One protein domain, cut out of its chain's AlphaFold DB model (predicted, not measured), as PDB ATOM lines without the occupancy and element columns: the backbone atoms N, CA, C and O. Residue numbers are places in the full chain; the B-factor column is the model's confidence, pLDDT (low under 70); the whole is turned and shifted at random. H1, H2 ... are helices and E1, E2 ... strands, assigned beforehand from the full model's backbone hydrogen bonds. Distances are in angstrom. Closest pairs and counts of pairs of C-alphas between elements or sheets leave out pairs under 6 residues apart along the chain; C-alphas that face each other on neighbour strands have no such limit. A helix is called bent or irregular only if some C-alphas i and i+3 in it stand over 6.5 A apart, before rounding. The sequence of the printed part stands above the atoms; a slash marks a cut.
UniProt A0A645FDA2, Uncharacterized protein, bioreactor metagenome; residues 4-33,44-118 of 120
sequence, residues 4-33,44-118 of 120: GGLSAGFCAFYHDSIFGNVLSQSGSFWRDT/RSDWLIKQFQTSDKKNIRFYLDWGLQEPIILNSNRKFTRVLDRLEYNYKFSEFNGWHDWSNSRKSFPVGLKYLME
ATOM      1  N   GLY A   4     109.068 119.856 105.659       96.38
ATOM      2  CA  GLY A   4     108.623 120.660 104.519       96.38
ATOM      3  C   GLY A   4     109.636 120.649 103.368       96.38
ATOM      4  O   GLY A   4     109.247 120.662 102.208       96.38
ATOM      5  N   GLY A   5     110.936 120.565 103.674       97.56
ATOM      6  CA  GLY A   5     111.980 120.395 102.659       97.56
ATOM      7  C   GLY A   5     111.968 119.001 102.020       97.56
ATOM      8  O   GLY A   5     112.090 118.882 100.802       97.56
ATOM      9  N   LEU A   6     111.748 117.956 102.828       97.56
ATOM     10  CA  LEU A   6     111.541 116.588 102.334       97.56
ATOM     11  C   LEU A   6     110.300 116.503 101.434       97.56
ATOM     12  O   LEU A   6     110.370 115.967 100.334       97.56
ATOM     13  N   SER A   7     109.179 117.065 101.890       97.62
ATOM     14  CA  SER A   7     107.907 117.089 101.169       97.62
ATOM     15  C   SER A   7     108.014 117.858  99.855       97.62
ATOM     16  O   SER A   7     107.542 117.360  98.840       97.62
ATOM     17  N   ALA A   8     108.706 119.003  99.826       98.44
ATOM     18  CA  ALA A   8     108.951 119.732  98.582       98.44
ATOM     19  C   ALA A   8     109.723 118.880  97.557       98.44
ATOM     20  O   ALA A   8     109.332 118.811  96.393       98.44
ATOM     21  N   GLY A   9     110.778 118.180  97.997       98.31
ATOM     22  CA  GLY A   9     111.518 117.245  97.144       98.31
ATOM     23  C   GLY A   9     110.666 116.061  96.674       98.31
ATOM     24  O   GLY A   9     110.747 115.678  95.512       98.31
ATOM     25  N   PHE A  10     109.822 115.514  97.552       97.94
ATOM     26  CA  PHE A  10     108.894 114.428  97.230       97.94
ATOM     27  C   PHE A  10     107.865 114.852  96.173       97.94
ATOM     28  O   PHE A  10     107.688 114.159  95.175       97.94
ATOM     29  N   CYS A  11     107.217 116.005  96.354       98.31
ATOM     30  CA  CYS A  11     106.234 116.526  95.404       98.31
ATOM     31  C   CYS A  11     106.857 116.757  94.027       98.31
ATOM     32  O   CYS A  11     106.284 116.339  93.026       98.31
ATOM     33  N   ALA A  12     108.047 117.361  93.975       98.38
ATOM     34  CA  ALA A  12     108.766 117.557  92.722       98.38
ATOM     35  C   ALA A  12     109.178 116.232  92.072       98.38
ATOM     36  O   ALA A  12     109.059 116.092  90.865       98.38
ATOM     37  N   PHE A  13     109.605 115.234  92.848       98.38
ATOM     38  CA  PHE A  13     110.003 113.932  92.306       98.38
ATOM     39  C   PHE A  13     108.872 113.225  91.537       98.38
ATOM     40  O   PHE A  13     109.120 112.635  90.483       98.38
ATOM     41  N   TYR A  14     107.640 113.289  92.054       98.06
ATOM     42  CA  TYR A  14     106.472 112.643  91.441       98.06
ATOM     43  C   TYR A  14     105.709 113.534  90.451       98.06
ATOM     44  O   TYR A  14     104.973 113.015  89.614       98.06
ATOM     45  N   HIS A  15     105.877 114.853  90.534       98.00
ATOM     46  CA  HIS A  15     105.121 115.828  89.749       98.00
ATOM     47  C   HIS A  15     106.021 116.969  89.246       98.00
ATOM     48  O   HIS A  15     105.699 118.147  89.414       98.00
ATOM     49  N   ASP A  16     107.155 116.637  88.626       97.31
ATOM     50  CA  ASP A  16     108.156 117.602  88.143       97.31
ATOM     51  C   ASP A  16     107.627 118.526  87.035       97.31
ATOM     52  O   ASP A  16     108.074 119.666  86.915       97.31
ATOM     53  N   SER A  17     106.606 118.096  86.289       96.50
ATOM     54  CA  SER A  17     105.891 118.941  85.321       96.50
ATOM     55  C   SER A  17     105.120 120.108  85.956       96.50
ATOM     56  O   SER A  17     104.836 121.093  85.278       96.50
ATOM     57  N   ILE A  18     104.795 120.017  87.251       97.31
ATOM     58  CA  ILE A  18     104.098 121.059  88.021       97.31
ATOM     59  C   ILE A  18     105.084 121.764  88.961       97.31
ATOM     60  O   ILE A  18     105.100 122.992  89.057       97.31
ATOM     61  N   PHE A  19     105.936 120.993  89.640       97.50
ATOM     62  CA  PHE A  19     106.882 121.470  90.647       97.50
ATOM     63  C   PHE A  19     108.333 121.292  90.180       97.50
ATOM     64  O   PHE A  19     109.086 120.493  90.730       97.50
ATOM     65  N   GLY A  20     108.751 122.083  89.189       96.75
ATOM     66  CA  GLY A  20     110.126 122.046  88.662       96.75
ATOM     67  C   GLY A  20     111.185 122.734  89.539       96.75
ATOM     68  O   GLY A  20     112.371 122.657  89.245       96.75
ATOM     69  N   ASN A  21     110.789 123.411  90.621       98.25
ATOM     70  CA  ASN A  21     111.695 124.130  91.520       98.25
ATOM     71  C   ASN A  21     111.477 123.683  92.969       98.25
ATOM     72  O   ASN A  21     110.351 123.720  93.465       98.25
ATOM     73  N   VAL A  22     112.559 123.350  93.675       98.56
ATOM     74  CA  VAL A  22     112.526 122.926  95.080       98.56
ATOM     75  C   VAL A  22     113.414 123.830  95.921       98.56
ATOM     76  O   VAL A  22     114.617 123.906  95.696       98.56
ATOM     77  N   LEU A  23     112.828 124.460  96.938       98.56
ATOM     78  CA  LEU A  23     113.551 125.142  98.011       98.56
ATOM     79  C   LEU A  23     113.408 124.301  99.281       98.56
ATOM     80  O   LEU A  23     112.328 124.230  99.870       98.56
ATOM     81  N   SER A  24     114.486 123.649  99.709       98.44
ATOM     82  CA  SER A  24     114.481 122.772 100.879       98.44
ATOM     83  C   SER A  24     115.498 123.246 101.911       98.44
ATOM     84  O   SER A  24     116.701 123.245 101.683       98.44
ATOM     85  N   GLN A  25     114.973 123.673 103.056       97.88
ATOM     86  CA  GLN A  25     115.762 124.213 104.160       97.88
ATOM     87  C   GLN A  25     115.868 123.173 105.266       97.88
ATOM     88  O   GLN A  25     114.826 122.640 105.670       97.88
ATOM     89  N   SER A  26     117.083 122.855 105.706       97.62
ATOM     90  CA  SER A  26     117.417 121.743 106.609       97.62
ATOM     91  C   SER A  26     116.564 120.489 106.351       97.62
ATOM     92  O   SER A  26     115.917 119.953 107.254       97.62
ATOM     93  N   GLY A  27     116.487 120.054 105.088       97.56
ATOM     94  CA  GLY A  27     115.545 119.024 104.643       97.56
ATOM     95  C   GLY A  27     115.759 117.672 105.328       97.56
ATOM     96  O   GLY A  27     116.889 117.194 105.441       97.56
ATOM     97  N   SER A  28     114.681 117.011 105.757       96.00
ATOM     98  CA  SER A  28     114.746 115.718 106.461       96.00
ATOM     99  C   SER A  28     114.971 114.514 105.530       96.00
ATOM    100  O   SER A  28     114.280 113.504 105.640       96.00
ATOM    101  N   PHE A  29     115.936 114.595 104.608       96.75
ATOM    102  CA  PHE A  29     116.219 113.539 103.618       96.75
ATOM    103  C   PHE A  29     116.742 112.224 104.217       96.75
ATOM    104  O   PHE A  29     116.829 111.231 103.506       96.75
ATOM    105  N   TRP A  30     117.051 112.214 105.514       92.88
ATOM    106  CA  TRP A  30     117.398 111.028 106.300       92.88
ATOM    107  C   TRP A  30     116.214 110.099 106.605       92.88
ATOM    108  O   TRP A  30     116.417 108.988 107.098       92.88
ATOM    109  N   ARG A  31     114.979 110.574 106.395       89.12
ATOM    110  CA  ARG A  31     113.752 109.874 106.792       89.12
ATOM    111  C   ARG A  31     113.484 108.621 105.959       89.12
ATOM    112  O   ARG A  31     113.847 108.543 104.784       89.12
ATOM    113  N   ASP A  32     112.790 107.691 106.607       83.44
ATOM    114  CA  ASP A  32     112.184 106.513 105.997       83.44
ATOM    115  C   ASP A  32     110.681 106.721 105.749       83.44
ATOM    116  O   ASP A  32     110.103 107.708 106.214       83.44
ATOM    117  N   THR A  33     110.048 105.799 105.022       76.44
ATOM    118  CA  THR A  33     108.593 105.790 104.782       76.44
ATOM    119  C   THR A  33     107.784 105.302 105.982       76.44
ATOM    120  O   THR A  33     106.576 105.525 106.027       76.44
ATOM    121  N   ARG A  44     118.257 105.091 109.208       73.00
ATOM    122  CA  ARG A  44     118.337 106.095 108.136       73.00
ATOM    123  C   ARG A  44     118.251 105.380 106.792       73.00
ATOM    124  O   ARG A  44     119.267 104.925 106.265       73.00
ATOM    125  N   SER A  45     117.051 105.234 106.246       82.75
ATOM    126  CA  SER A  45     116.914 104.605 104.933       82.75
ATOM    127  C   SER A  45     117.290 105.555 103.797       82.75
ATOM    128  O   SER A  45     117.591 105.070 102.704       82.75
ATOM    129  N   ASP A  46     117.316 106.869 104.058       92.81
ATOM    130  CA  ASP A  46     117.492 107.914 103.052       92.81
ATOM    131  C   ASP A  46     116.537 107.699 101.863       92.81
ATOM    132  O   ASP A  46     116.945 107.771 100.699       92.81
ATOM    133  N   TRP A  47     115.282 107.336 102.154       94.75
ATOM    134  CA  TRP A  47     114.384 106.723 101.174       94.75
ATOM    135  C   TRP A  47     114.233 107.568  99.909       94.75
ATOM    136  O   TRP A  47     114.404 107.052  98.806       94.75
ATOM    137  N   LEU A  48     113.991 108.877 100.060       97.38
ATOM    138  CA  LEU A  48     113.813 109.764  98.911       97.38
ATOM    139  C   LEU A  48     115.110 109.902  98.102       97.38
ATOM    140  O   LEU A  48     115.058 109.899  96.877       97.38
ATOM    141  N   ILE A  49     116.277 109.948  98.758       97.88
ATOM    142  CA  ILE A  49     117.574 109.963  98.061       97.88
ATOM    143  C   ILE A  49     117.714 108.705  97.194       97.88
ATOM    144  O   ILE A  49     118.131 108.811  96.044       97.88
ATOM    145  N   LYS A  50     117.333 107.528  97.714       96.88
ATOM    146  CA  LYS A  50     117.351 106.278  96.938       96.88
ATOM    147  C   LYS A  50     116.430 106.345  95.722       96.88
ATOM    148  O   LYS A  50     116.842 105.886  94.666       96.88
ATOM    149  N   GLN A  51     115.252 106.967  95.839       97.75
ATOM    150  CA  GLN A  51     114.351 107.141  94.693       97.75
ATOM    151  C   GLN A  51     115.020 107.930  93.559       97.75
ATOM    152  O   GLN A  51     114.977 107.493  92.413       97.75
ATOM    153  N   PHE A  52     115.710 109.031  93.884       98.25
ATOM    154  CA  PHE A  52     116.494 109.790  92.901       98.25
ATOM    155  C   PHE A  52     117.611 108.954  92.265       98.25
ATOM    156  O   PHE A  52     117.862 109.093  91.076       98.25
ATOM    157  N   GLN A  53     118.280 108.084  93.030       97.75
ATOM    158  CA  GLN A  53     119.361 107.238  92.508       97.75
ATOM    159  C   GLN A  53     118.885 106.173  91.512       97.75
ATOM    160  O   GLN A  53     119.689 105.726  90.697       97.75
ATOM    161  N   THR A  54     117.630 105.729  91.612       97.19
ATOM    162  CA  THR A  54     117.090 104.611  90.821       97.19
ATOM    163  C   THR A  54     116.095 105.028  89.744       97.19
ATOM    164  O   THR A  54     115.634 104.168  88.999       97.19
ATOM    165  N   SER A  55     115.716 106.304  89.674       96.75
ATOM    166  CA  SER A  55     114.799 106.808  88.651       96.75
ATOM    167  C   SER A  55     115.537 107.454  87.489       96.75
ATOM    168  O   SER A  55     116.667 107.922  87.631       96.75
ATOM    169  N   ASP A  56     114.829 107.617  86.374       96.88
ATOM    170  CA  ASP A  56     115.235 108.574  85.351       96.88
ATOM    171  C   ASP A  56     115.325 109.989  85.937       96.88
ATOM    172  O   ASP A  56     114.614 110.349  86.890       96.88
ATOM    173  N   LYS A  57     116.214 110.795  85.353       97.50
ATOM    174  CA  LYS A  57     116.430 112.185  85.750       97.50
ATOM    175  C   LYS A  57     115.147 112.997  85.557       97.50
ATOM    176  O   LYS A  57     114.549 112.983  84.486       97.50
ATOM    177  N   LYS A  58     114.752 113.723  86.599       97.69
ATOM    178  CA  LYS A  58     113.580 114.604  86.626       97.69
ATOM    179  C   LYS A  58     113.956 116.023  86.208       97.69
ATOM    180  O   LYS A  58     115.096 116.450  86.412       97.69
ATOM    181  N   ASN A  59     112.999 116.786  85.687       97.00
ATOM    182  CA  ASN A  59     113.211 118.192  85.347       97.00
ATOM    183  C   ASN A  59     113.046 119.093  86.583       97.00
ATOM    184  O   ASN A  59     112.072 119.833  86.708       97.00
ATOM    185  N   ILE A  60     113.985 118.991  87.528       98.25
ATOM    186  CA  ILE A  60     113.917 119.697  88.813       98.25
ATOM    187  C   ILE A  60     115.184 120.525  89.039       98.25
ATOM    188  O   ILE A  60     116.304 120.060  88.819       98.25
ATOM    189  N   ARG A  61     115.010 121.745  89.548       98.31
ATOM    190  CA  ARG A  61     116.079 122.612  90.046       98.31
ATOM    191  C   ARG A  61     115.988 122.751  91.563       98.31
ATOM    192  O   ARG A  61     114.921 123.046  92.100       98.31
ATOM    193  N   PHE A  62     117.111 122.582  92.255       98.62
ATOM    194  CA  PHE A  62     117.152 122.578  93.720       98.62
ATOM    195  C   PHE A  62     117.899 123.778  94.302       98.62
ATOM    196  O   PHE A  62     119.009 124.108  93.892       98.62
ATOM    197  N   TYR A  63     117.332 124.370  95.345       98.56
ATOM    198  CA  TYR A  63     118.070 125.112  96.354       98.56
ATOM    199  C   TYR A  63     117.972 124.371  97.685       98.56
ATOM    200  O   TYR A  63     116.871 124.058  98.148       98.56
ATOM    201  N   LEU A  64     119.121 124.111  98.298       98.62
ATOM    202  CA  LEU A  64     119.233 123.408  99.570       98.62
ATOM    203  C   LEU A  64     119.949 124.277 100.611       98.62
ATOM    204  O   LEU A  64     120.868 125.022 100.285       98.62
ATOM    205  N   ASP A  65     119.587 124.153 101.878       97.88
ATOM    206  CA  ASP A  65     120.423 124.650 102.971       97.88
ATOM    207  C   ASP A  65     120.398 123.712 104.177       97.88
ATOM    208  O   ASP A  65     119.514 122.858 104.290       97.88
ATOM    209  N   TRP A  66     121.404 123.836 105.042       97.88
ATOM    210  CA  TRP A  66     121.435 123.184 106.350       97.88
ATOM    211  C   TRP A  66     122.477 123.819 107.277       97.88
ATOM    212  O   TRP A  66     123.486 124.384 106.839       97.88
ATOM    213  N   GLY A  67     122.243 123.684 108.579       97.12
ATOM    214  CA  GLY A  67     123.147 124.132 109.622       97.12
ATOM    215  C   GLY A  67     124.275 123.146 109.923       97.12
ATOM    216  O   GLY A  67     124.097 121.924 109.896       97.12
ATOM    217  N   LEU A  68     125.451 123.681 110.259       97.00
ATOM    218  CA  LEU A  68     126.629 122.895 110.637       97.00
ATOM    219  C   LEU A  68     126.442 122.114 111.946       97.00
ATOM    220  O   LEU A  68     127.094 121.090 112.145       97.00
ATOM    221  N   GLN A  69     125.532 122.555 112.818       96.81
ATOM    222  CA  GLN A  69     125.229 121.887 114.083       96.81
ATOM    223  C   GLN A  69     124.073 120.880 113.975       96.81
ATOM    224  O   GLN A  69     123.571 120.403 114.984       96.81
ATOM    225  N   GLU A  70     123.645 120.496 112.771       91.56
ATOM    226  CA  GLU A  70     122.535 119.559 112.573       91.56
ATOM    227  C   GLU A  70     123.030 118.183 112.078       91.56
ATOM    228  O   GLU A  70     122.793 117.832 110.927       91.56
ATOM    229  N   PRO A  71     123.716 117.351 112.884       90.69
ATOM    230  CA  PRO A  71     124.532 116.240 112.372       90.69
ATOM    231  C   PRO A  71     123.768 115.223 111.510       90.69
ATOM    232  O   PRO A  71     124.319 114.692 110.545       90.69
ATOM    233  N   ILE A  72     122.502 114.935 111.817       90.88
ATOM    234  CA  ILE A  72     121.687 114.013 111.009       90.88
ATOM    235  C   ILE A  72     121.318 114.656 109.665       90.88
ATOM    236  O   ILE A  72     121.504 114.044 108.614       90.88
ATOM    237  N   ILE A  73     120.848 115.903 109.703       94.06
ATOM    238  CA  ILE A  73     120.408 116.675 108.536       94.06
ATOM    239  C   ILE A  73     121.595 117.022 107.637       94.06
ATOM    240  O   ILE A  73     121.522 116.825 106.428       94.06
ATOM    241  N   LEU A  74     122.704 117.473 108.213       95.69
ATOM    242  CA  LEU A  74     123.951 117.773 107.518       95.69
ATOM    243  C   LEU A  74     124.419 116.570 106.703       95.69
ATOM    244  O   LEU A  74     124.675 116.687 105.505       95.69
ATOM    245  N   ASN A  75     124.487 115.395 107.332       95.38
ATOM    246  CA  ASN A  75     124.954 114.188 106.658       95.38
ATOM    247  C   ASN A  75     124.018 113.767 105.519       95.38
ATOM    248  O   ASN A  75     124.498 113.425 104.435       95.38
ATOM    249  N   SER A  76     122.698 113.822 105.725       96.00
ATOM    250  CA  SER A  76     121.743 113.456 104.674       96.00
ATOM    251  C   SER A  76     121.717 114.458 103.525       96.00
ATOM    252  O   SER A  76     121.671 114.045 102.372       96.00
ATOM    253  N   ASN A  77     121.792 115.763 103.801       98.06
ATOM    254  CA  ASN A  77     121.763 116.774 102.745       98.06
ATOM    255  C   ASN A  77     123.069 116.780 101.935       98.06
ATOM    256  O   ASN A  77     123.000 116.792 100.711       98.06
ATOM    257  N   ARG A  78     124.242 116.621 102.570       98.00
ATOM    258  CA  ARG A  78     125.510 116.384 101.845       98.00
ATOM    259  C   ARG A  78     125.486 115.094 101.026       98.00
ATOM    260  O   ARG A  78     126.067 115.016  99.947       98.00
ATOM    261  N   LYS A  79     124.846 114.031 101.530       97.94
ATOM    262  CA  LYS A  79     124.635 112.812 100.736       97.94
ATOM    263  C   LYS A  79     123.748 113.102  99.528       97.94
ATOM    264  O   LYS A  79     124.083 112.650  98.438       97.94
ATOM    265  N   PHE A  80     122.671 113.858  99.712       98.50
ATOM    266  CA  PHE A  80     121.759 114.190  98.630       98.50
ATOM    267  C   PHE A  80     122.430 115.055  97.561       98.50
ATOM    268  O   PHE A  80     122.297 114.735  96.387       98.50
ATOM    269  N   THR A  81     123.237 116.058  97.927       98.62
ATOM    270  CA  THR A  81     123.967 116.866  96.933       98.62
ATOM    271  C   THR A  81     124.927 116.035  96.096       98.62
ATOM    272  O   THR A  81     124.952 116.211  94.889       98.62
ATOM    273  N   ARG A  82     125.636 115.057  96.679       98.62
ATOM    274  CA  ARG A  82     126.465 114.112  95.900       98.62
ATOM    275  C   ARG A  82     125.653 113.285  94.899       98.62
ATOM    276  O   ARG A  82     126.158 112.943  93.837       98.62
ATOM    277  N   VAL A  83     124.411 112.939  95.240       98.50
ATOM    278  CA  VAL A  83     123.497 112.242  94.320       98.50
ATOM    279  C   VAL A  83     123.013 113.183  93.220       98.50
ATOM    280  O   VAL A  83     123.054 112.800  92.056       98.50
ATOM    281  N   LEU A  84     122.608 114.407  93.568       98.62
ATOM    282  CA  LEU A  84     122.199 115.425  92.597       98.62
ATOM    283  C   LEU A  84     123.325 115.743  91.607       98.62
ATOM    284  O   LEU A  84     123.065 115.821  90.412       98.62
ATOM    285  N   ASP A  85     124.556 115.854  92.102       98.62
ATOM    286  CA  ASP A  85     125.766 116.080  91.312       98.62
ATOM    287  C   ASP A  85     126.025 114.943  90.319       98.62
ATOM    288  O   ASP A  85     126.103 115.170  89.116       98.62
ATOM    289  N   ARG A  86     126.039 113.693  90.806       98.38
ATOM    290  CA  ARG A  86     126.226 112.497  89.970       98.38
ATOM    291  C   ARG A  86     125.161 112.353  88.878       98.38
ATOM    292  O   ARG A  86     125.446 111.794  87.827       98.38
ATOM    293  N   LEU A  87     123.934 112.787  89.157       98.06
ATOM    294  CA  LEU A  87     122.806 112.751  88.223       98.06
ATOM    295  C   LEU A  87     122.674 114.056  87.411       98.06
ATOM    296  O   LEU A  87     121.695 114.243  86.686       98.06
ATOM    297  N   GLU A  88     123.648 114.963  87.539       98.06
ATOM    298  CA  GLU A  88     123.766 116.225  86.805       98.06
ATOM    299  C   GLU A  88     122.551 117.160  86.967       98.06
ATOM    300  O   GLU A  88     122.151 117.859  86.032       98.06
ATOM    301  N   TYR A  89     121.896 117.160  88.131       98.44
ATOM    302  CA  TYR A  89     120.816 118.108  88.423       98.44
ATOM    303  C   TYR A  89     121.346 119.542  88.516       98.44
ATOM    304  O   TYR A  89     122.468 119.788  88.950       98.44
ATOM    305  N   ASN A  90     120.493 120.517  88.198       97.19
ATOM    306  CA  ASN A  90     120.782 121.914  88.501       97.19
ATOM    307  C   ASN A  90     120.494 122.178  89.980       97.19
ATOM    308  O   ASN A  90     119.336 122.141  90.404       97.19
ATOM    309  N   TYR A  91     121.524 122.469  90.771       98.38
ATOM    310  CA  TYR A  91     121.330 122.792  92.180       98.38
ATOM    311  C   TYR A  91     122.295 123.859  92.700       98.38
ATOM    312  O   TYR A  91     123.363 124.103  92.142       98.38
ATOM    313  N   LYS A  92     121.903 124.496  93.804       98.19
ATOM    314  CA  LYS A  92     122.793 125.231  94.710       98.19
ATOM    315  C   LYS A  92     122.511 124.804  96.140       98.19
ATOM    316  O   LYS A  92     121.386 124.428  96.469       98.19
ATOM    317  N   PHE A  93     123.522 124.906  96.993       97.81
ATOM    318  CA  PHE A  93     123.319 124.764  98.424       97.81
ATOM    319  C   PHE A  93     124.106 125.791  99.232       97.81
ATOM    320  O   PHE A  93     125.062 126.386  98.732       97.81
ATOM    321  N   SER A  94     123.696 125.989 100.483       96.12
ATOM    322  CA  SER A  94     124.408 126.810 101.460       96.12
ATOM    323  C   SER A  94     124.493 126.086 102.799       96.12
ATOM    324  O   SER A  94     123.493 125.595 103.316       96.12
ATOM    325  N   GLU A  95     125.694 126.048 103.370       96.38
ATOM    326  CA  GLU A  95     125.896 125.665 104.766       96.38
ATOM    327  C   GLU A  95     126.029 126.926 105.616       96.38
ATOM    328  O   GLU A  95     126.670 127.895 105.202       96.38
ATOM    329  N   PHE A  96     125.453 126.913 106.814       94.81
ATOM    330  CA  PHE A  96     125.563 128.029 107.750       94.81
ATOM    331  C   PHE A  96     125.951 127.556 109.148       94.81
ATOM    332  O   PHE A  96     125.632 126.446 109.572       94.81
ATOM    333  N   ASN A  97     126.636 128.425 109.889       94.94
ATOM    334  CA  ASN A  97     126.937 128.189 111.296       94.94
ATOM    335  C   ASN A  97     125.664 128.415 112.132       94.94
ATOM    336  O   ASN A  97     125.374 129.540 112.536       94.94
ATOM    337  N   GLY A  98     124.873 127.364 112.331       94.25
ATOM    338  CA  GLY A  98     123.654 127.389 113.126       94.25
ATOM    339  C   GLY A  98     123.000 126.013 113.298       94.25
ATOM    340  O   GLY A  98     123.345 125.031 112.639       94.25
ATOM    341  N   TRP A  99     122.023 125.978 114.202       93.44
ATOM    342  CA  TRP A  99     121.143 124.835 114.445       93.44
ATOM    343  C   TRP A  99     119.884 124.889 113.565       93.44
ATOM    344  O   TRP A  99     119.685 125.824 112.781       93.44
ATOM    345  N   HIS A 100     119.012 123.900 113.772       90.56
ATOM    346  CA  HIS A 100     117.683 123.771 113.182       90.56
ATOM    347  C   HIS A 100     116.715 124.857 113.698       90.56
ATOM    348  O   HIS A 100     115.828 124.589 114.508       90.56
ATOM    349  N   ASP A 101     116.921 126.099 113.261       89.00
ATOM    350  CA  ASP A 101     116.199 127.285 113.729       89.00
ATOM    351  C   ASP A 101     115.601 128.096 112.561       89.00
ATOM    352  O   ASP A 101     116.210 128.297 111.503       89.00
ATOM    353  N   TRP A 102     114.400 128.616 112.799       85.56
ATOM    354  CA  TRP A 102     113.663 129.552 111.958       85.56
ATOM    355  C   TRP A 102     114.433 130.829 111.637       85.56
ATOM    356  O   TRP A 102     114.267 131.386 110.546       85.56
ATOM    357  N   SER A 103     115.279 131.304 112.557       90.06
ATOM    358  CA  SER A 103     116.115 132.486 112.313       90.06
ATOM    359  C   SER A 103     117.058 132.281 111.120       90.06
ATOM    360  O   SER A 103     117.257 133.202 110.322       90.06
ATOM    361  N   ASN A 104     117.568 131.058 110.943       89.56
ATOM    362  CA  ASN A 104     118.407 130.680 109.811       89.56
ATOM    363  C   ASN A 104     117.573 130.485 108.544       89.56
ATOM    364  O   ASN A 104     117.925 131.032 107.499       89.56
ATOM    365  N   SER A 105     116.415 129.820 108.649       85.69
ATOM    366  CA  SER A 105     115.520 129.624 107.496       85.69
ATOM    367  C   SER A 105     115.088 130.956 106.883       85.69
ATOM    368  O   SER A 105     115.041 131.111 105.666       85.69
ATOM    369  N   ARG A 106     114.804 131.962 107.719       91.69
ATOM    370  CA  ARG A 106     114.423 133.297 107.244       91.69
ATOM    371  C   ARG A 106     115.522 133.953 106.403       91.69
ATOM    372  O   ARG A 106     115.203 134.677 105.466       91.69
ATOM    373  N   LYS A 107     116.797 133.710 106.724       92.81
ATOM    374  CA  LYS A 107     117.943 134.295 106.009       92.81
ATOM    375  C   LYS A 107     118.162 133.639 104.649       92.81
ATOM    376  O   LYS A 107     118.388 134.338 103.666       92.81
ATOM    377  N   SER A 108     118.091 132.313 104.582       94.00
ATOM    378  CA  SER A 108     118.378 131.567 103.353       94.00
ATOM    379  C   SER A 108     117.195 131.500 102.384       94.00
ATOM    380  O   SER A 108     117.410 131.371 101.179       94.00
ATOM    381  N   PHE A 109     115.957 131.654 102.865       95.44
ATOM    382  CA  PHE A 109     114.754 131.630 102.027       95.44
ATOM    383  C   PHE A 109     114.790 132.622 100.846       95.44
ATOM    384  O   PHE A 109     114.644 132.176  99.707       95.44
ATOM    385  N   PRO A 110     115.022 133.940 101.040       96.50
ATOM    386  CA  PRO A 110     115.057 134.882  99.918       96.50
ATOM    387  C   PRO A 110     116.206 134.601  98.937       96.50
ATOM    388  O   PRO A 110     116.047 134.815  97.736       96.50
ATOM    389  N   VAL A 111     117.340 134.081  99.420       95.56
ATOM    390  CA  VAL A 111     118.484 133.693  98.577       95.56
ATOM    391  C   VAL A 111     118.104 132.531  97.661       95.56
ATOM    392  O   VAL A 111     118.327 132.594  96.450       95.56
ATOM    393  N   GLY A 112     117.487 131.493  98.228       96.75
ATOM    394  CA  GLY A 112     117.025 130.338  97.468       96.75
ATOM    395  C   GLY A 112     115.930 130.688  96.473       96.75
ATOM    396  O   GLY A 112     115.990 130.265  95.318       96.75
ATOM    397  N   LEU A 113     114.971 131.518  96.885       96.69
ATOM    398  CA  LEU A 113     113.891 131.963  96.012       96.69
ATOM    399  C   LEU A 113     114.432 132.745  94.813       96.69
ATOM    400  O   LEU A 113     114.036 132.469  93.684       96.69
ATOM    401  N   LYS A 114     115.378 133.665  95.040       96.88
ATOM    402  CA  LYS A 114     116.038 134.407  93.962       96.88
ATOM    403  C   LYS A 114     116.698 133.457  92.956       96.88
ATOM    404  O   LYS A 114     116.379 133.525  91.776       96.88
ATOM    405  N   TYR A 115     117.520 132.511  93.417       96.56
ATOM    406  CA  TYR A 115     118.175 131.534  92.536       96.56
ATOM    407  C   TYR A 115     117.187 130.708  91.692       96.56
ATOM    408  O   TYR A 115     117.456 130.437  90.523       96.56
ATOM    409  N   LEU A 116     116.062 130.291  92.278       96.88
ATOM    410  CA  LEU A 116     115.064 129.454  91.600       96.88
ATOM    411  C   LEU A 116     114.187 130.234  90.609       96.88
ATOM    412  O   LEU A 116     113.582 129.627  89.723       96.88
ATOM    413  N   MET A 117     114.089 131.552  90.771       95.06
ATOM    414  CA  MET A 117     113.298 132.433  89.906       95.06
ATOM    415  C   MET A 117     114.138 133.103  88.815       95.06
ATOM    416  O   MET A 117     113.586 133.554  87.816       95.06
ATOM    417  N   GLU A 118     115.459 133.153  88.979       87.81
ATOM    418  CA  GLU A 118     116.380 133.605  87.940       87.81
ATOM    419  C   GLU A 118     116.410 132.618  86.762       87.81
ATOM    420  O   GLU A 118     116.609 131.412  86.950       87.81
TER     421      GLU A 118
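Overview. This is residues 4 to 33 and 44 to 118 of the 120 residues of an uncharacterized protein of bioreactor metagenome (UniProt A0A645FDA2). A small parallel sheet, E1 E2 E3, makes the middle layer of the domain, with H1 and H3 packed on one face and H4 covering the other. H2 sits farther out on the side of H1 and H3, off the sheet, and touches both of these helices. The printed part has 105 residues with four named helices and three named strands, in the order H1 E1 H2 E2 H3 E3 H4, a mixed class of helices and strands. The whole is compact, with a radius of gyration of the C-alphas of 12.7 A, and spans 35 by 34 by 22 A.

Arrangement. In the sheet, E2, residues 61 to 67, is the inner strand between the edge strands E1, residues 21 to 25, and E3, residues 90 to 96. E1 and E2 are parallel at 3 degrees, with N 24 and O 63 within hydrogen-bond range at 2.9 A. E2 and E3 are parallel at 13 degrees, with N 92 and O 62 within range at 2.9 A. H1, residues 4 to 14, is on the sheet over E1 at a height of 6.9 A and runs along the strands; the closest C-alphas of the two are those of Gly 5 and Ser 24, 3.9 A apart. H3, residues 71 to 86, is on the same face over E2 and E3, at a height of 9.3 A. E2, H3 and E3 form a strand-helix-strand unit, two parallel neighbour strands with a helix between, and its crossover is right-handed. H4, residues 102 to 117, is on the opposite face at a height of 7.9 A, and the C-alphas of Tyr 63 and Gly 112, the closest of E2 and H4, are 5.4 A apart. The helices on both faces give three layers. H2, residues 47 to 54, is not on the sheet; it touches residues 80 to 83 of H3 alone, with the closest C-alphas, those of Ile 49 and Phe 80, 6.0 A apart. H2 and H1 only just touch, with 3 pairs of C-alphas within 8 A, the closest being those of Phe 10 and Leu 48 at 7.0 A. Every O i to N i+4 pair is within hydrogen-bond range in H1, H2 and H3, and 9 of 12 are in H4.

Along the chain. H1 begins at C-alpha 4, (108.623, 120.660, 104.519). E2 and E3 measure 20.9 A and 20.8 A, H3 22.8 A. H4, 22.2 A long, has a kink of 30 degrees near residue 109 and is only just irregular, with C-alphas 107 and 110 6.8 A apart; it ends at C-alpha 117, (113.298, 132.433, 89.906).

Size, cuts and confidence. The two C-alphas farthest apart, those of Asp 56 and Ser 103, are 36.0 A apart. Residues 34 to 43, in the link from E1 to H2, are not printed, and C-alphas 33 and 44 are 10.3 A apart across this cut. Of the links that are printed whole, none is long. The mean pLDDT of the printed part is 95.5, and no printed residue is under 70.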